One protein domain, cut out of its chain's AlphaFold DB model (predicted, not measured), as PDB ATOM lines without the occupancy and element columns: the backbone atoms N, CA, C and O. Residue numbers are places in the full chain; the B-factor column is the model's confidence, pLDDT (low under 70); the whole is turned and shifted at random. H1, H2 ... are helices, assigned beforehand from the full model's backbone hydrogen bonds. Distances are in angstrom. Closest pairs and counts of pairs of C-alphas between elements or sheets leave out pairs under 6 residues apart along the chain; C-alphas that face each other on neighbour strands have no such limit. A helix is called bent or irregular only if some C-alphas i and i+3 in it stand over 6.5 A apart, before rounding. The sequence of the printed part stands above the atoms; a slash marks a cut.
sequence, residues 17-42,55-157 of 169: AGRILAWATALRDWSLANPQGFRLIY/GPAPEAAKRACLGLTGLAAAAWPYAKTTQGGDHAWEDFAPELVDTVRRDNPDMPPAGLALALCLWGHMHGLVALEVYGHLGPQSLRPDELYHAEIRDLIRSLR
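Overview. This is residues 17 to 42 and 55 to 157 of the 169 residues of the protein "TetR/AcrR family transcriptional regulator" of Streptomyces sp. RLB1-33 (UniProt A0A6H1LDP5). Three helices, H1, H5 and H6, lie side by side as a small bundle, and the long helix H3 crosses the first part of H5. Two short helices lie toward opposite ends of the whole: H2 near the last residues of H1 and H5, H4 near H3 and the first part of H5. The printed part has 129 residues with six named helices, H1 to H6 in order along the chain, and no named strand; the class is all helix. It is compact, with a radius of gyration of the C-alphas of 15.3 A, and spans 42 by 38 by 24 A.

Along the chain. H1 is residues 17 to 33, 24.3 A long, beginning at C-alpha 17 at (93.008, 14.821, 2.037). H2 is residues 35 to 42. H3, the longest helix by residues, is residues 56 to 79, 33.1 A from C-alpha 56 at (89.417, 41.679, -7.913); it is irregular, with C-alphas 74 and 77 lying 7.1 A apart. H4 is residues 94 to 103. H5 is residues 109 to 130, 31.3 A long; it is irregular, with C-alphas 122 and 125 lying 7.3 A apart, and has a kink of 28 degrees near residue 124. H6 is residues 141 to 155, 21.2 A long, ending at C-alpha 155 at (92.405, 7.500, -5.966).

Arrangement. H5 is the hub, touching H1, H3 and H6. H5 and H6 are a helical hairpin at a shallow tilt of 12 degrees, opposite ways; their closest C-alphas, of Leu 125 and Tyr 145, are 6.5 A apart. H5 touches H1 with residues 122 to 130 alone, the same way at a steep tilt of 36 degrees, only just past shallow; the closest C-alphas, of Ala 24 and Met 122, are 5.6 A apart. H1 touches H6 at a shallow tilt of 26 degrees, opposite ways, closest at the C-alphas of Ala 17 and Ile 153, 6.1 A. H3, with residues 68 to 76 alone, touches residues 111 to 119 of H5 at a steep tilt of 60 degrees, opposite ways; the closest C-alphas, of Ala 72 and Ala 115, are 5.0 A apart. H2 is close to H1 but not clearly touching, the closest C-alphas being those of Ser 31 and Phe 38, 5.5 A. H4 is close to H3 but not clearly touching, the closest C-alphas being those of Thr 69 and Val 100, 7.3 A. H2 and H4 are apart. Every O i to N i+4 pair is within hydrogen-bond range in H1, H2, H4 and H6; in H3 18 of 20 are, in H5 16 of 18.

Size, cuts and confidence. The two C-alphas farthest apart, of Pro 105 and Pro 136, are 44.3 A apart. Residues 43 to 54 are not printed, and C-alphas 42 and 55 are 18.4 A apart across the cut. The link from H3 to H4, residues 80 to 93, is long. The mean pLDDT of the printed part is 94.0; residue 84 is under 70.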
ATOM      1  N   ALA A  17      94.349  15.324   2.317       93.38
ATOM      2  CA  ALA A  17      93.008  14.821   2.037       93.38
ATOM      3  C   ALA A  17      91.941  15.767   2.604       93.38
ATOM      4  O   ALA A  17      91.021  16.169   1.886       93.38
ATOM      5  N   GLY A  18      92.102  16.187   3.859       93.31
ATOM      6  CA  GLY A  18      91.235  17.165   4.509       93.31
ATOM      7  C   GLY A  18      91.225  18.510   3.790       93.31
ATOM      8  O   GLY A  18      90.162  19.102   3.622       93.31
ATOM      9  N   ARG A  19      92.371  18.972   3.273       94.12
ATOM     10  CA  ARG A  19      92.448  20.211   2.481       94.12
ATOM     11  C   ARG A  19      91.714  20.109   1.143       94.12
ATOM     12  O   ARG A  19      91.024  21.057   0.775       94.12
ATOM     13  N   ILE A  20      91.826  18.982   0.434       95.69
ATOM     14  CA  ILE A  20      91.070  18.729  -0.806       95.69
ATOM     15  C   ILE A  20      89.568  18.726  -0.512       95.69
ATOM     16  O   ILE A  20      88.806  19.395  -1.211       95.69
ATOM     17  N   LEU A  21      89.150  18.021   0.543       95.75
ATOM     18  CA  LEU A  21      87.751  17.968   0.957       95.75
ATOM     19  C   LEU A  21      87.228  19.358   1.333       95.75
ATOM     20  O   LEU A  21      86.186  19.766   0.835       95.75
ATOM     21  N   ALA A  22      87.973  20.111   2.144       95.38
ATOM     22  CA  ALA A  22      87.604  21.462   2.552       95.38
ATOM     23  C   ALA A  22      87.472  22.413   1.353       95.38
ATOM     24  O   ALA A  22      86.533  23.205   1.303       95.38
ATOM     25  N   TRP A  23      88.372  22.315   0.370       96.25
ATOM     26  CA  TRP A  23      88.298  23.110  -0.855       96.25
ATOM     27  C   TRP A  23      87.046  22.780  -1.673       96.25
ATOM     28  O   TRP A  23      86.320  23.685  -2.086       96.25
ATOM     29  N   ALA A  24      86.769  21.492  -1.875       97.31
ATOM     30  CA  ALA A  24      85.593  21.030  -2.601       97.31
ATOM     31  C   ALA A  24      84.289  21.456  -1.903       97.31
ATOM     32  O   ALA A  24      83.396  22.024  -2.531       97.31
ATOM     33  N   THR A  25      84.197  21.261  -0.585       96.88
ATOM     34  CA  THR A  25      83.047  21.699   0.217       96.88
ATOM     35  C   THR A  25      82.855  23.212   0.125       96.88
ATOM     36  O   THR A  25      81.753  23.661  -0.178       96.88
ATOM     37  N   ALA A  26      83.922  24.005   0.278       96.88
ATOM     38  CA  ALA A  26      83.842  25.461   0.176       96.88
ATOM     39  C   ALA A  26      83.385  25.932  -1.214       96.88
ATOM     40  O   ALA A  26      82.558  26.843  -1.312       96.88
ATOM     41  N   LEU A  27      83.883  25.302  -2.285       97.25
ATOM     42  CA  LEU A  27      83.433  25.575  -3.648       97.25
ATOM     43  C   LEU A  27      81.934  25.308  -3.785       97.25
ATOM     44  O   LEU A  27      81.204  26.172  -4.277       97.25
ATOM     45  N   ARG A  28      81.464  24.132  -3.355       97.81
ATOM     46  CA  ARG A  28      80.051  23.756  -3.462       97.81
ATOM     47  C   ARG A  28      79.160  24.705  -2.668       97.81
ATOM     48  O   ARG A  28      78.199  25.233  -3.227       97.81
ATOM     49  N   ASP A  29      79.491  24.953  -1.407       97.88
ATOM     50  CA  ASP A  29      78.700  25.802  -0.517       97.88
ATOM     51  C   ASP A  29      78.583  27.225  -1.068       97.88
ATOM     52  O   ASP A  29      77.483  27.779  -1.147       97.88
ATOM     53  N   TRP A  30      79.696  27.797  -1.540       97.62
ATOM     54  CA  TRP A  30      79.675  29.109  -2.180       97.62
ATOM     55  C   TRP A  30      78.813  29.114  -3.446       97.62
ATOM     56  O   TRP A  30      78.017  30.036  -3.631       97.62
ATOM     57  N   SER A  31      78.938  28.091  -4.293       97.94
ATOM     58  CA  SER A  31      78.243  28.006  -5.585       97.94
ATOM     59  C   SER A  31      76.728  27.911  -5.427       97.94
ATOM     60  O   SER A  31      75.986  28.568  -6.156       97.94
ATOM     61  N   LEU A  32      76.260  27.140  -4.444       96.94
ATOM     62  CA  LEU A  32      74.833  26.989  -4.154       96.94
ATOM     63  C   LEU A  32      74.249  28.200  -3.423       96.94
ATOM     64  O   LEU A  32      73.093  28.548  -3.655       96.94
ATOM     65  N   ALA A  33      75.043  28.878  -2.591       98.12
ATOM     66  CA  ALA A  33      74.646  30.146  -1.984       98.12
ATOM     67  C   ALA A  33      74.647  31.312  -2.994       98.12
ATOM     68  O   ALA A  33      73.902  32.275  -2.822       98.12
ATOM     69  N   ASN A  34      75.458  31.232  -4.057       97.50
ATOM     70  CA  ASN A  34      75.655  32.297  -5.045       97.50
ATOM     71  C   ASN A  34      75.477  31.794  -6.492       97.50
ATOM     72  O   ASN A  34      76.378  31.979  -7.315       97.50
ATOM     73  N   PRO A  35      74.316  31.224  -6.870       96.94
ATOM     74  CA  PRO A  35      74.148  30.581  -8.176       96.94
ATOM     75  C   PRO A  35      74.339  31.549  -9.352       96.94
ATOM     76  O   PRO A  35      74.863  31.158 -10.390       96.94
ATOM     77  N   GLN A  36      73.973  32.828  -9.199       95.81
ATOM     78  CA  GLN A  36      74.231  33.835 -10.238       95.81
ATOM     79  C   GLN A  36      75.714  34.203 -10.342       95.81
ATOM     80  O   GLN A  36      76.207  34.423 -11.443       95.81
ATOM     81  N   GLY A  37      76.436  34.221  -9.217       94.56
ATOM     82  CA  GLY A  37      77.886  34.412  -9.211       94.56
ATOM     83  C   GLY A  37      78.601  33.245  -9.885       94.56
ATOM     84  O   GLY A  37      79.468  33.462 -10.724       94.56
ATOM     85  N   PHE A  38      78.179  32.012  -9.595       96.19
ATOM     86  CA  PHE A  38      78.698  30.825 -10.271       96.19
ATOM     87  C   PHE A  38      78.464  30.888 -11.784       96.19
ATOM     88  O   PHE A  38      79.402  30.707 -12.552       96.19
ATOM     89  N   ARG A  39      77.244  31.219 -12.229       95.44
ATOM     90  CA  ARG A  39      76.917  31.351 -13.661       95.44
ATOM     91  C   ARG A  39      77.661  32.491 -14.349       95.44
ATOM     92  O   ARG A  39      77.967  32.369 -15.524       95.44
ATOM     93  N   LEU A  40      77.956  33.575 -13.636       92.81
ATOM     94  CA  LEU A  40      78.765  34.669 -14.169       92.81
ATOM     95  C   LEU A  40      80.217  34.235 -14.423       92.81
ATOM     96  O   LEU A  40      80.822  34.691 -15.385       92.81
ATOM     97  N   ILE A  41      80.772  33.381 -13.558       91.81
ATOM     98  CA  ILE A  41      82.171  32.934 -13.646       91.81
ATOM     99  C   ILE A  41      82.331  31.732 -14.589       91.81
ATOM    100  O   ILE A  41      83.292  31.689 -15.350       91.81
ATOM    101  N   TYR A  42      81.417  30.761 -14.530       92.62
ATOM    102  CA  TYR A  42      81.540  29.454 -15.194       92.62
ATOM    103  C   TYR A  42      80.458  29.176 -16.247       92.62
ATOM    104  O   TYR A  42      80.407  28.073 -16.789       92.62
ATOM    105  N   GLY A  55      92.697  43.911 -10.910       85.81
ATOM    106  CA  GLY A  55      91.508  44.047 -10.072       85.81
ATOM    107  C   GLY A  55      90.985  42.730  -9.485       85.81
ATOM    108  O   GLY A  55      91.619  41.681  -9.595       85.81
ATOM    109  N   PRO A  56      89.829  42.766  -8.801       87.31
ATOM    110  CA  PRO A  56      89.417  41.679  -7.913       87.31
ATOM    111  C   PRO A  56      89.187  40.331  -8.606       87.31
ATOM    112  O   PRO A  56      89.473  39.296  -8.007       87.31
ATOM    113  N   ALA A  57      88.683  40.338  -9.845       86.62
ATOM    114  CA  ALA A  57      88.367  39.126 -10.602       86.62
ATOM    115  C   ALA A  57      89.623  38.348 -11.048       86.62
ATOM    116  O   ALA A  57      89.752  37.189 -10.644       86.62
ATOM    117  N   PRO A  58      90.582  38.940 -11.793       86.62
ATOM    118  CA  PRO A  58      91.818  38.240 -12.143       86.62
ATOM    119  C   PRO A  58      92.631  37.841 -10.903       86.62
ATOM    120  O   PRO A  58      93.186  36.743 -10.871       86.62
ATOM    121  N   GLU A  59      92.629  38.647  -9.832       88.94
ATOM    122  CA  GLU A  59      93.297  38.252  -8.585       88.94
ATOM    123  C   GLU A  59      92.611  37.080  -7.878       88.94
ATOM    124  O   GLU A  59      93.280  36.221  -7.302       88.94
ATOM    125  N   ALA A  60      91.280  37.000  -7.911       89.75
ATOM    126  CA  ALA A  60      90.558  35.844  -7.388       89.75
ATOM    127  C   ALA A  60      90.852  34.580  -8.206       89.75
ATOM    128  O   ALA A  60      91.142  33.538  -7.616       89.75
ATOM    129  N   ALA A  61      90.853  34.682  -9.540       89.19
ATOM    130  CA  ALA A  61      91.201  33.578 -10.431       89.19
ATOM    131  C   ALA A  61      92.629  33.075 -10.172       89.19
ATOM    132  O   ALA A  61      92.851  31.872 -10.028       89.19
ATOM    133  N   LYS A  62      93.588  33.994 -10.000       89.12
ATOM    134  CA  LYS A  62      94.970  33.661  -9.642       89.12
ATOM    135  C   LYS A  62      95.058  32.931  -8.303       89.12
ATOM    136  O   LYS A  62      95.708  31.893  -8.225       89.12
ATOM    137  N   ARG A  63      94.381  33.415  -7.252       91.19
ATOM    138  CA  ARG A  63      94.354  32.728  -5.944       91.19
ATOM    139  C   ARG A  63      93.753  31.325  -6.034       91.19
ATOM    140  O   ARG A  63      94.275  30.411  -5.402       91.19
ATOM    141  N   ALA A  64      92.686  31.148  -6.813       92.38
ATOM    142  CA  ALA A  64      92.074  29.839  -7.024       92.38
ATOM    143  C   ALA A  64      93.033  28.879  -7.750       92.38
ATOM    144  O   ALA A  64      93.209  27.744  -7.309       92.38
ATOM    145  N   CYS A  65      93.708  29.356  -8.801       91.88
ATOM    146  CA  CYS A  65      94.727  28.600  -9.530       91.88
ATOM    147  C   CYS A  65      95.893  28.179  -8.619       91.88
ATOM    148  O   CYS A  65      96.272  27.008  -8.595       91.88
ATOM    149  N   LEU A  66      96.411  29.102  -7.803       92.19
ATOM    150  CA  LEU A  66      97.474  28.827  -6.830       92.19
ATOM    151  C   LEU A  66      97.065  27.777  -5.793       92.19
ATOM    152  O   LEU A  66      97.825  26.855  -5.510       92.19
ATOM    153  N   GLY A  67      95.861  27.896  -5.231       92.81
ATOM    154  CA  GLY A  67      95.381  26.934  -4.242       92.81
ATOM    155  C   GLY A  67      95.223  25.534  -4.831       92.81
ATOM    156  O   GLY A  67      95.703  24.564  -4.249       92.81
ATOM    157  N   LEU A  68      94.632  25.431  -6.021       94.81
ATOM    158  CA  LEU A  68      94.449  24.167  -6.729       94.81
ATOM    159  C   LEU A  68      95.783  23.507  -7.113       94.81
ATOM    160  O   LEU A  68      95.987  22.324  -6.844       94.81
ATOM    161  N   THR A  69      96.697  24.265  -7.722       95.06
ATOM    162  CA  THR A  69      98.020  23.750  -8.111       95.06
ATOM    163  C   THR A  69      98.847  23.365  -6.888       95.06
ATOM    164  O   THR A  69      99.500  22.329  -6.914       95.06
ATOM    165  N   GLY A  70      98.734  24.098  -5.776       94.56
ATOM    166  CA  GLY A  70      99.353  23.725  -4.504       94.56
ATOM    167  C   GLY A  70      98.783  22.438  -3.888       94.56
ATOM    168  O   GLY A  70      99.529  21.665  -3.289       94.56
ATOM    169  N   LEU A  71      97.479  22.165  -4.040       94.69
ATOM    170  CA  LEU A  71      96.879  20.885  -3.628       94.69
ATOM    171  C   LEU A  71      97.406  19.728  -4.483       94.69
ATOM    172  O   LEU A  71      97.794  18.693  -3.941       94.69
ATOM    173  N   ALA A  72      97.462  19.914  -5.803       95.25
ATOM    174  CA  ALA A  72      97.997  18.917  -6.722       95.25
ATOM    175  C   ALA A  72      99.485  18.648  -6.467       95.25
ATOM    176  O   ALA A  72      99.881  17.489  -6.376       95.25
ATOM    177  N   ALA A  73     100.291  19.694  -6.268       94.25
ATOM    178  CA  ALA A  73     101.709  19.579  -5.949       94.25
ATOM    179  C   ALA A  73     101.940  18.806  -4.641       94.25
ATOM    180  O   ALA A  73     102.805  17.935  -4.590       94.25
ATOM    181  N   ALA A  74     101.129  19.055  -3.607       93.44
ATOM    182  CA  ALA A  74     101.208  18.315  -2.349       93.44
ATOM    183  C   ALA A  74     100.804  16.836  -2.504       93.44
ATOM    184  O   ALA A  74     101.417  15.960  -1.896       93.44
ATOM    185  N   ALA A  75      99.792  16.542  -3.325       94.00
ATOM    186  CA  ALA A  75      99.326  15.179  -3.574       94.00
ATOM    187  C   ALA A  75     100.239  14.384  -4.528       94.00
ATOM    188  O   ALA A  75     100.306  13.155  -4.439       94.00
ATOM    189  N   TRP A  76     100.945  15.064  -5.433       94.50
ATOM    190  CA  TRP A  76     101.681  14.456  -6.540       94.50
ATOM    191  C   TRP A  76     102.691  13.365  -6.137       94.50
ATOM    192  O   TRP A  76     102.685  12.307  -6.773       94.50
ATOM    193  N   PRO A  77     103.521  13.524  -5.081       92.38
ATOM    194  CA  PRO A  77     104.473  12.489  -4.671       92.38
ATOM    195  C   PRO A  77     103.833  11.121  -4.396       92.38
ATOM    196  O   PRO A  77     104.476  10.093  -4.628       92.38
ATOM    197  N   TYR A  78     102.577  11.117  -3.945       92.75
ATOM    198  CA  TYR A  78     101.783   9.923  -3.655       92.75
ATOM    199  C   TYR A  78     100.986   9.471  -4.883       92.75
ATOM    200  O   TYR A  78     100.983   8.291  -5.244       92.75
ATOM    201  N   ALA A  79     100.376  10.434  -5.574       93.25
ATOM    202  CA  ALA A  79      99.485  10.189  -6.695       93.25
ATOM    203  C   ALA A  79     100.212   9.719  -7.963       93.25
ATOM    204  O   ALA A  79      99.602   9.014  -8.751       93.25
ATOM    205  N   LYS A  80     101.508  10.011  -8.157       90.62
ATOM    206  CA  LYS A  80     102.262   9.696  -9.395       90.62
ATOM    207  C   LYS A  80     102.229   8.231  -9.856       90.62
ATOM    208  O   LYS A  80     102.593   7.934 -10.988       90.62
ATOM    209  N   THR A  81     101.888   7.302  -8.963       86.69
ATOM    210  CA  THR A  81     101.808   5.863  -9.269       86.69
ATOM    211  C   THR A  81     100.431   5.426  -9.771       86.69
ATOM    212  O   THR A  81     100.320   4.373 -10.394       86.69
ATOM    213  N   THR A  82      99.387   6.216  -9.506       85.94
ATOM    214  CA  THR A  82      97.992   5.934  -9.885       85.94
ATOM    215  C   THR A  82      97.433   6.959 -10.859       85.94
ATOM    216  O   THR A  82      96.660   6.612 -11.745       85.94
ATOM    217  N   GLN A  83      97.840   8.209 -10.692       81.19
ATOM    218  CA  GLN A  83      97.561   9.342 -11.550       81.19
ATOM    219  C   GLN A  83      98.792   9.525 -12.432       81.19
ATOM    220  O   GLN A  83      99.841   9.998 -11.992       81.19
ATOM    221  N   GLY A  84      98.688   9.043 -13.663       69.50
ATOM    222  CA  GLY A  84      99.760   9.059 -14.644       69.50
ATOM    223  C   GLY A  84      99.215   9.413 -16.018       69.50
ATOM    224  O   GLY A  84      98.013   9.376 -16.261       69.50
ATOM    225  N   GLY A  85     100.127   9.763 -16.910       78.06
ATOM    226  CA  GLY A  85      99.837  10.157 -18.277       78.06
ATOM    227  C   GLY A  85     101.120  10.657 -18.916       78.06
ATOM    228  O   GLY A  85     101.977  11.215 -18.224       78.06
ATOM    229  N   ASP A  86     101.266  10.418 -20.213       87.38
ATOM    230  CA  ASP A  86     102.359  10.994 -20.987       87.38
ATOM    231  C   ASP A  86     101.948  12.418 -21.370       87.38
ATOM    232  O   ASP A  86     101.266  12.631 -22.369       87.38
ATOM    233  N   HIS A  87     102.241  13.361 -20.472       93.62
ATOM    234  CA  HIS A  87     101.940  14.779 -20.645       93.62
ATOM    235  C   HIS A  87     103.228  15.558 -20.863       93.62
ATOM    236  O   HIS A  87     104.200  15.405 -20.114       93.62
ATOM    237  N   ALA A  88     103.194  16.452 -21.840       95.56
ATOM    238  CA  ALA A  88     104.255  17.392 -22.137       95.56
ATOM    239  C   ALA A  88     103.852  18.804 -21.681       95.56
ATOM    240  O   ALA A  88     102.676  19.099 -21.468       95.56
ATOM    241  N   TRP A  89     104.818  19.705 -21.495       95.94
ATOM    242  CA  TRP A  89     104.488  21.089 -21.123       95.94
ATOM    243  C   TRP A  89     103.737  21.814 -22.246       95.94
ATOM    244  O   TRP A  89     102.941  22.709 -21.983       95.94
ATOM    245  N   GLU A  90     103.976  21.385 -23.480       96.88
ATOM    246  CA  GLU A  90     103.389  21.867 -24.723       96.88
ATOM    247  C   GLU A  90     101.888  21.551 -24.838       96.88
ATOM    248  O   GLU A  90     101.203  22.161 -25.657       96.88
ATOM    249  N   ASP A  91     101.366  20.655 -23.994       95.94
ATOM    250  CA  ASP A  91      99.936  20.332 -23.930       95.94
ATOM    251  C   ASP A  91      99.118  21.416 -23.200       95.94
ATOM    252  O   ASP A  91      97.885  21.403 -23.240       95.94
ATOM    253  N   PHE A  92      99.780  22.353 -22.511       96.44
ATOM    254  CA  PHE A  92      99.144  23.357 -21.658       96.44
ATOM    255  C   PHE A  92      99.380  24.783 -22.165       96.44
ATOM    256  O   PHE A  92     100.357  25.077 -22.852       96.44
ATOM    257  N   ALA A  93      98.489  25.702 -21.779       95.69
ATOM    258  CA  ALA A  93      98.631  27.118 -22.113       95.69
ATOM    259  C   ALA A  93      99.951  27.694 -21.545       95.69
ATOM    260  O   ALA A  93     100.214  27.500 -20.350       95.69
ATOM    261  N   PRO A  94     100.759  28.428 -22.337       95.81
ATOM    262  CA  PRO A  94     102.057  28.948 -21.897       95.81
ATOM    263  C   PRO A  94     101.991  29.763 -20.600       95.81
ATOM    264  O   PRO A  94     102.809  29.579 -19.704       95.81
ATOM    265  N   GLU A  95     100.965  30.599 -20.442       91.38
ATOM    266  CA  GLU A  95     100.786  31.457 -19.266       91.38
ATOM    267  C   GLU A  95     100.522  30.639 -17.992       91.38
ATOM    268  O   GLU A  95     100.963  30.998 -16.893       91.38
ATOM    269  N   LEU A  96      99.817  29.511 -18.135       92.62
ATOM    270  CA  LEU A  96      99.584  28.569 -17.046       92.62
ATOM    271  C   LEU A  96     100.887  27.858 -16.671       92.62
ATOM    272  O   LEU A  96     101.205  27.765 -15.485       92.62
ATOM    273  N   VAL A  97     101.657  27.408 -17.664       95.44
ATOM    274  CA  VAL A  97     102.964  26.765 -17.454       95.44
ATOM    275  C   VAL A  97     103.928  27.708 -16.734       95.44
ATOM    276  O   VAL A  97     104.551  27.308 -15.751       95.44
ATOM    277  N   ASP A  98     104.014  28.966 -17.160       94.00
ATOM    278  CA  ASP A  98     104.884  29.974 -16.548       94.00
ATOM    279  C   ASP A  98     104.502  30.280 -15.098       94.00
ATOM    280  O   ASP A  98     105.371  30.508 -14.250       94.00
ATOM    281  N   THR A  99     103.204  30.282 -14.797       91.31
ATOM    282  CA  THR A  99     102.698  30.447 -13.428       91.31
ATOM    283  C   THR A  99     103.069  29.233 -12.577       91.31
ATOM    284  O   THR A  99     103.684  29.362 -11.522       91.31
ATOM    285  N   VAL A 100     102.786  28.030 -13.075       93.56
ATOM    286  CA  VAL A 100     103.063  26.770 -12.379       93.56
ATOM    287  C   VAL A 100     104.548  26.591 -12.087       93.56
ATOM    288  O   VAL A 100     104.899  26.272 -10.957       93.56
ATOM    289  N   ARG A 101     105.431  26.844 -13.056       94.12
ATOM    290  CA  ARG A 101     106.887  26.727 -12.864       94.12
ATOM    291  C   ARG A 101     107.432  27.714 -11.839       94.12
ATOM    292  O   ARG A 101     108.437  27.429 -11.196       94.12
ATOM    293  N   ARG A 102     106.794  28.874 -11.695       92.94
ATOM    294  CA  ARG A 102     107.179  29.892 -10.716       92.94
ATOM    295  C   ARG A 102     106.777  29.497  -9.301       92.94
ATOM    296  O   ARG A 102     107.575  29.662  -8.385       92.94
ATOM    297  N   ASP A 103     105.558  28.990  -9.142       90.81
ATOM    298  CA  ASP A 103     104.949  28.779  -7.827       90.81
ATOM    299  C   ASP A 103     105.101  27.332  -7.317       90.81
ATOM    300  O   ASP A 103     105.084  27.095  -6.112       90.81
ATOM    301  N   ASN A 104     105.290  26.364  -8.219       92.50
ATOM    302  CA  ASN A 104     105.485  24.938  -7.940       92.50
ATOM    303  C   ASN A 104     106.581  24.352  -8.868       92.50
ATOM    304  O   ASN A 104     106.277  23.521  -9.728       92.50
ATOM    305  N   PRO A 105     107.856  24.769  -8.729       91.12
ATOM    306  CA  PRO A 105     108.925  24.471  -9.696       91.12
ATOM    307  C   PRO A 105     109.216  22.977  -9.888       91.12
ATOM    308  O   PRO A 105     109.621  22.568 -10.975       91.12
ATOM    309  N   ASP A 106     108.976  22.160  -8.861       91.38
ATOM    310  CA  ASP A 106     109.218  20.714  -8.897       91.38
ATOM    311  C   ASP A 106     108.025  19.911  -9.450       91.38
ATOM    312  O   ASP A 106     108.095  18.684  -9.565       91.38
ATOM    313  N   MET A 107     106.907  20.573  -9.775       93.38
ATOM    314  CA  MET A 107     105.724  19.900 -10.301       93.38
ATOM    315  C   MET A 107     105.938  19.526 -11.778       93.38
ATOM    316  O   MET A 107     106.180  20.411 -12.598       93.38
ATOM    317  N   PRO A 108     105.828  18.240 -12.165       95.00
ATOM    318  CA  PRO A 108     105.922  17.833 -13.567       95.00
ATOM    319  C   PRO A 108     104.615  18.120 -14.334       95.00
ATOM    320  O   PRO A 108     103.582  18.357 -13.700       95.00
ATOM    321  N   PRO A 109     104.601  18.007 -15.681       95.94
ATOM    322  CA  PRO A 109     103.392  18.212 -16.490       95.94
ATOM    323  C   PRO A 109     102.207  17.347 -16.038       95.94
ATOM    324  O   PRO A 109     101.075  17.814 -15.964       95.94
ATOM    325  N   ALA A 110     102.468  16.101 -15.638       95.94
ATOM    326  CA  ALA A 110     101.438  15.207 -15.115       95.94
ATOM    327  C   ALA A 110     100.842  15.675 -13.765       95.94
ATOM    328  O   ALA A 110      99.672  15.418 -13.487       95.94
ATOM    329  N   GLY A 111     101.596  16.423 -12.951       95.75
ATOM    330  CA  GLY A 111     101.066  17.076 -11.751       95.75
ATOM    331  C   GLY A 111     100.142  18.253 -12.088       95.75
ATOM    332  O   GLY A 111      99.117  18.441 -11.433       95.75
ATOM    333  N   LEU A 112     100.444  18.998 -13.157       96.12
ATOM    334  CA  LEU A 112      99.539  20.024 -13.683       96.12
ATOM    335  C   LEU A 112      98.260  19.406 -14.269       96.12
ATOM    336  O   LEU A 112      97.167  19.897 -13.992       96.12
ATOM    337  N   ALA A 113      98.374  18.298 -15.007       96.25
ATOM    338  CA  ALA A 113      97.215  17.535 -15.468       96.25
ATOM    339  C   ALA A 113      96.323  17.116 -14.289       96.25
ATOM    340  O   ALA A 113      95.115  17.351 -14.312       96.25
ATOM    341  N   LEU A 114      96.926  16.596 -13.211       96.12
ATOM    342  CA  LEU A 114      96.210  16.260 -11.982       96.12
ATOM    343  C   LEU A 114      95.477  17.474 -11.392       96.12
ATOM    344  O   LEU A 114      94.325  17.339 -10.989       96.12
ATOM    345  N   ALA A 115      96.096  18.658 -11.367       96.12
ATOM    346  CA  ALA A 115      95.438  19.880 -10.898       96.12
ATOM    347  C   ALA A 115      94.157  20.185 -11.694       96.12
ATOM    348  O   ALA A 115      93.112  20.464 -11.105       96.12
ATOM    349  N   LEU A 116      94.206  20.073 -13.024       95.88
ATOM    350  CA  LEU A 116      93.045  20.289 -13.892       95.88
ATOM    351  C   LEU A 116      91.975  19.200 -13.717       95.88
ATOM    352  O   LEU A 116      90.783  19.510 -13.719       95.88
ATOM    353  N   CYS A 117      92.371  17.944 -13.495       95.50
ATOM    354  CA  CYS A 117      91.437  16.871 -13.159       95.50
ATOM    355  C   CYS A 117      90.734  17.138 -11.821       95.50
ATOM    356  O   CYS A 117      89.506  17.080 -11.763       95.50
ATOM    357  N   LEU A 118      91.481  17.493 -10.765       96.31
ATOM    358  CA  LEU A 118      90.911  17.872  -9.467       96.31
ATOM    359  C   LEU A 118      89.881  18.996  -9.632       96.31
ATOM    360  O   LEU A 118      88.780  18.910  -9.091       96.31
ATOM    361  N   TRP A 119      90.207  20.015 -10.428       96.75
ATOM    362  CA  TRP A 119      89.293  21.111 -10.737       96.75
ATOM    363  C   TRP A 119      88.008  20.631 -11.410       96.75
ATOM    364  O   TRP A 119      86.919  20.966 -10.939       96.75
ATOM    365  N   GLY A 120      88.123  19.805 -12.454       97.00
ATOM    366  CA  GLY A 120      86.980  19.234 -13.165       97.00
ATOM    367  C   GLY A 120      86.061  18.421 -12.251       97.00
ATOM    368  O   GLY A 120      84.853  18.670 -12.220       97.00
ATOM    369  N   HIS A 121      86.625  17.517 -11.442       96.94
ATOM    370  CA  HIS A 121      85.861  16.714 -10.480       96.94
ATOM    371  C   HIS A 121      85.139  17.584  -9.442       96.94
ATOM    372  O   HIS A 121      83.963  17.363  -9.151       96.94
ATOM    373  N   MET A 122      85.802  18.621  -8.923       96.19
ATOM    374  CA  MET A 122      85.195  19.534  -7.952       96.19
ATOM    375  C   MET A 122      84.032  20.350  -8.538       96.19
ATOM    376  O   MET A 122      83.103  20.675  -7.797       96.19
ATOM    377  N   HIS A 123      84.066  20.671  -9.836       96.94
ATOM    378  CA  HIS A 123      83.056  21.513 -10.491       96.94
ATOM    379  C   HIS A 123      81.898  20.722 -11.107       96.94
ATOM    380  O   HIS A 123      80.792  21.250 -11.155       96.94
ATOM    381  N   GLY A 124      82.108  19.486 -11.568       97.06
ATOM    382  CA  GLY A 124      81.135  18.761 -12.395       97.06
ATOM    383  C   GLY A 124      79.741  18.642 -11.769       97.06
ATOM    384  O   GLY A 124      78.762  19.150 -12.314       97.06
ATOM    385  N   LEU A 125      79.647  18.018 -10.592       97.50
ATOM    386  CA  LEU A 125      78.369  17.872  -9.880       97.50
ATOM    387  C   LEU A 125      77.801  19.219  -9.408       97.50
ATOM    388  O   LEU A 125      76.588  19.408  -9.445       97.50
ATOM    389  N   VAL A 126      78.663  20.168  -9.023       97.94
ATOM    390  CA  VAL A 126      78.248  21.521  -8.616       97.94
ATOM    391  C   VAL A 126      77.574  22.250  -9.775       97.94
ATOM    392  O   VAL A 126      76.505  22.827  -9.596       97.94
ATOM    393  N   ALA A 127      78.149  22.180 -10.976       97.62
ATOM    394  CA  ALA A 127      77.561  22.761 -12.172       97.62
ATOM    395  C   ALA A 127      76.206  22.110 -12.479       97.62
ATOM    396  O   ALA A 127      75.212  22.817 -12.640       97.62
ATOM    397  N   LEU A 128      76.124  20.774 -12.482       97.31
ATOM    398  CA  LEU A 128      74.853  20.071 -12.695       97.31
ATOM    399  C   LEU A 128      73.781  20.493 -11.681       97.31
ATOM    400  O   LEU A 128      72.612  20.613 -12.043       97.31
ATOM    401  N   GLU A 129      74.156  20.742 -10.429       96.81
ATOM    402  CA  GLU A 129      73.241  21.214  -9.391       96.81
ATOM    403  C   GLU A 129      72.806  22.671  -9.624       96.81
ATOM    404  O   GLU A 129      71.609  22.953  -9.674       96.81
ATOM    405  N   VAL A 130      73.749  23.589  -9.871       97.38
ATOM    406  CA  VAL A 130      73.475  25.022 -10.110       97.38
ATOM    407  C   VAL A 130      72.644  25.258 -11.378       97.38
ATOM    408  O   VAL A 130      71.807  26.170 -11.414       97.38
ATOM    409  N   TYR A 131      72.844  24.453 -12.422       96.50
ATOM    410  CA  TYR A 131      72.060  24.510 -13.661       96.50
ATOM    411  C   TYR A 131      70.754  23.700 -13.594       96.50
ATOM    412  O   TYR A 131      69.971  23.725 -14.538       96.50
ATOM    413  N   GLY A 132      70.466  23.034 -12.469       94.94
ATOM    414  CA  GLY A 132      69.196  22.340 -12.237       94.94
ATOM    415  C   GLY A 132      69.079  20.968 -12.906       94.94
ATOM    416  O   GLY A 132      67.991  20.400 -12.951       94.94
ATOM    417  N   HIS A 133      70.182  20.408 -13.400       96.31
ATOM    418  CA  HIS A 133      70.224  19.078 -14.009       96.31
ATOM    419  C   HIS A 133      70.335  17.947 -12.979       96.31
ATOM    420  O   HIS A 133      69.942  16.820 -13.276       96.31
ATOM    421  N   LEU A 134      70.840  18.223 -11.769       93.69
ATOM    422  CA  LEU A 134      71.039  17.191 -10.745       93.69
ATOM    423  C   LEU A 134      69.778  16.886  -9.921       93.69
ATOM    424  O   LEU A 134      69.542  15.732  -9.569       93.69
ATOM    425  N   GLY A 135      68.948  17.897  -9.641       89.38
ATOM    426  CA  GLY A 135      67.745  17.762  -8.806       89.38
ATOM    427  C   GLY A 135      66.740  16.697  -9.279       89.38
ATOM    428  O   GLY A 135      66.261  15.926  -8.452       89.38
ATOM    429  N   PRO A 136      66.453  16.574 -10.591       93.50
ATOM    430  CA  PRO A 136      65.602  15.499 -11.109       93.50
ATOM    431  C   PRO A 136      66.167  14.083 -10.904       93.50
ATOM    432  O   PRO A 136      65.411  13.116 -10.921       93.50
ATOM    433  N   GLN A 137      67.483  13.955 -10.710       94.31
ATOM    434  CA  GLN A 137      68.189  12.671 -10.684       94.31
ATOM    435  C   GLN A 137      68.541  12.205  -9.267       94.31
ATOM    436  O   GLN A 137      68.690  11.006  -9.040       94.31
ATOM    437  N   SER A 138      68.699  13.129  -8.314       93.62
ATOM    438  CA  SER A 138      69.121  12.814  -6.949       93.62
ATOM    439  C   SER A 138      68.331  13.600  -5.912       93.62
ATOM    440  O   SER A 138      68.270  14.826  -5.947       93.62
ATOM    441  N   LEU A 139      67.796  12.874  -4.927       93.62
ATOM    442  CA  LEU A 139      67.159  13.454  -3.742       93.62
ATOM    443  C   LEU A 139      68.174  13.877  -2.666       93.62
ATOM    444  O   LEU A 139      67.788  14.524  -1.696       93.62
ATOM    445  N   ARG A 140      69.451  13.489  -2.812       95.19
ATOM    446  CA  ARG A 140      70.553  13.813  -1.889       95.19
ATOM    447  C   ARG A 140      71.826  14.189  -2.667       95.19
ATOM    448  O   ARG A 140      72.776  13.403  -2.735       95.19
ATOM    449  N   PRO A 141      71.829  15.341  -3.362       94.62
ATOM    450  CA  PRO A 141      72.961  15.772  -4.188       94.62
ATOM    451  C   PRO A 141      74.228  16.061  -3.367       94.62
ATOM    452  O   PRO A 141      75.342  15.875  -3.854       94.62
ATOM    453  N   ASP A 142      74.070  16.451  -2.105       95.31
ATOM    454  CA  ASP A 142      75.155  16.658  -1.152       95.31
ATOM    455  C   ASP A 142      75.897  15.352  -0.834       95.31
ATOM    456  O   ASP A 142      77.126  15.319  -0.883       95.31
ATOM    457  N   GLU A 143      75.182  14.258  -0.563       95.81
ATOM    458  CA  GLU A 143      75.802  12.957  -0.286       95.81
ATOM    459  C   GLU A 143      76.572  12.429  -1.496       95.81
ATOM    460  O   GLU A 143      77.682  11.909  -1.339       95.81
ATOM    461  N   LEU A 144      76.013  12.617  -2.695       96.50
ATOM    462  CA  LEU A 144      76.664  12.258  -3.952       96.50
ATOM    463  C   LEU A 144      77.957  13.055  -4.156       96.50
ATOM    464  O   LEU A 144      78.987  12.468  -4.476       96.50
ATOM    465  N   TYR A 145      77.929  14.367  -3.909       97.62
ATOM    466  CA  TYR A 145      79.120  15.208  -4.006       97.62
ATOM    467  C   TYR A 145      80.223  14.756  -3.047       97.62
ATOM    468  O   TYR A 145      81.367  14.561  -3.448       97.62
ATOM    469  N   HIS A 146      79.887  14.524  -1.777       96.38
ATOM    470  CA  HIS A 146      80.878  14.067  -0.805       96.38
ATOM    471  C   HIS A 146      81.411  12.664  -1.127       96.38
ATOM    472  O   HIS A 146      82.560  12.370  -0.801       96.38
ATOM    473  N   ALA A 147      80.603  11.788  -1.730       96.88
ATOM    474  CA  ALA A 147      81.065  10.484  -2.197       96.88
ATOM    475  C   ALA A 147      82.095  10.626  -3.327       96.88
ATOM    476  O   ALA A 147      83.187  10.079  -3.192       96.88
ATOM    477  N   GLU A 148      81.800  11.438  -4.344       97.50
ATOM    478  CA  GLU A 148      82.709  11.730  -5.463       97.50
ATOM    479  C   GLU A 148      84.061  12.265  -4.973       97.50
ATOM    480  O   GLU A 148      85.118  11.747  -5.330       97.50
ATOM    481  N   ILE A 149      84.049  13.255  -4.074       97.69
ATOM    482  CA  ILE A 149      85.290  13.832  -3.537       97.69
ATOM    483  C   ILE A 149      86.065  12.816  -2.690       97.69
ATOM    484  O   ILE A 149      87.295  12.769  -2.751       97.69
ATOM    485  N   ARG A 150      85.379  11.963  -1.918       96.00
ATOM    486  CA  ARG A 150      86.040  10.887  -1.160       96.00
ATOM    487  C   ARG A 150      86.672   9.846  -2.081       96.00
ATOM    488  O   ARG A 150      87.769   9.378  -1.779       96.00
ATOM    489  N   ASP A 151      86.022   9.489  -3.181       96.12
ATOM    490  CA  ASP A 151      86.563   8.542  -4.159       96.12
ATOM    491  C   ASP A 151      87.756   9.128  -4.914       96.12
ATOM    492  O   ASP A 151      88.789   8.463  -5.042       96.12
ATOM    493  N   LEU A 152      87.681  10.409  -5.280       95.38
ATOM    494  CA  LEU A 152      88.812  11.159  -5.811       95.38
ATOM    495  C   LEU A 152      89.998  11.133  -4.840       95.38
ATOM    496  O   LEU A 152      91.084  10.722  -5.233       95.38
ATOM    497  N   ILE A 153      89.797  11.470  -3.564       95.12
ATOM    498  CA  ILE A 153      90.850  11.427  -2.533       95.12
ATOM    499  C   ILE A 153      91.459  10.021  -2.409       95.12
ATOM    500  O   ILE A 153      92.683   9.878  -2.371       95.12
ATOM    501  N   ARG A 154      90.637   8.964  -2.391       94.19
ATOM    502  CA  ARG A 154      91.119   7.568  -2.339       94.19
ATOM    503  C   ARG A 154      91.984   7.215  -3.549       94.19
ATOM    504  O   ARG A 154      92.972   6.493  -3.400       94.19
ATOM    505  N   SER A 155      91.649   7.735  -4.730       93.94
ATOM    506  CA  SER A 155      92.405   7.500  -5.966       93.94
ATOM    507  C   SER A 155      93.827   8.084  -5.936       93.94
ATOM    508  O   SER A 155      94.707   7.588  -6.648       93.94
ATOM    509  N   LEU A 156      94.077   9.084  -5.080       93.62
ATOM    510  CA  LEU A 156      95.381   9.735  -4.907       93.62
ATOM    511  C   LEU A 156      96.342   8.947  -4.005       93.62
ATOM    512  O   LEU A 156      97.519   9.291  -3.939       93.62
ATOM    513  N   ARG A 157      95.855   7.905  -3.310       93.00
ATOM    514  CA  ARG A 157      96.656   7.050  -2.408       93.00
ATOM    515  C   ARG A 157      97.428   7.840  -1.343       93.00
ATOM    516  O   ARG A 157      98.560   7.497  -1.007       93.00
TER     517      ARG A 157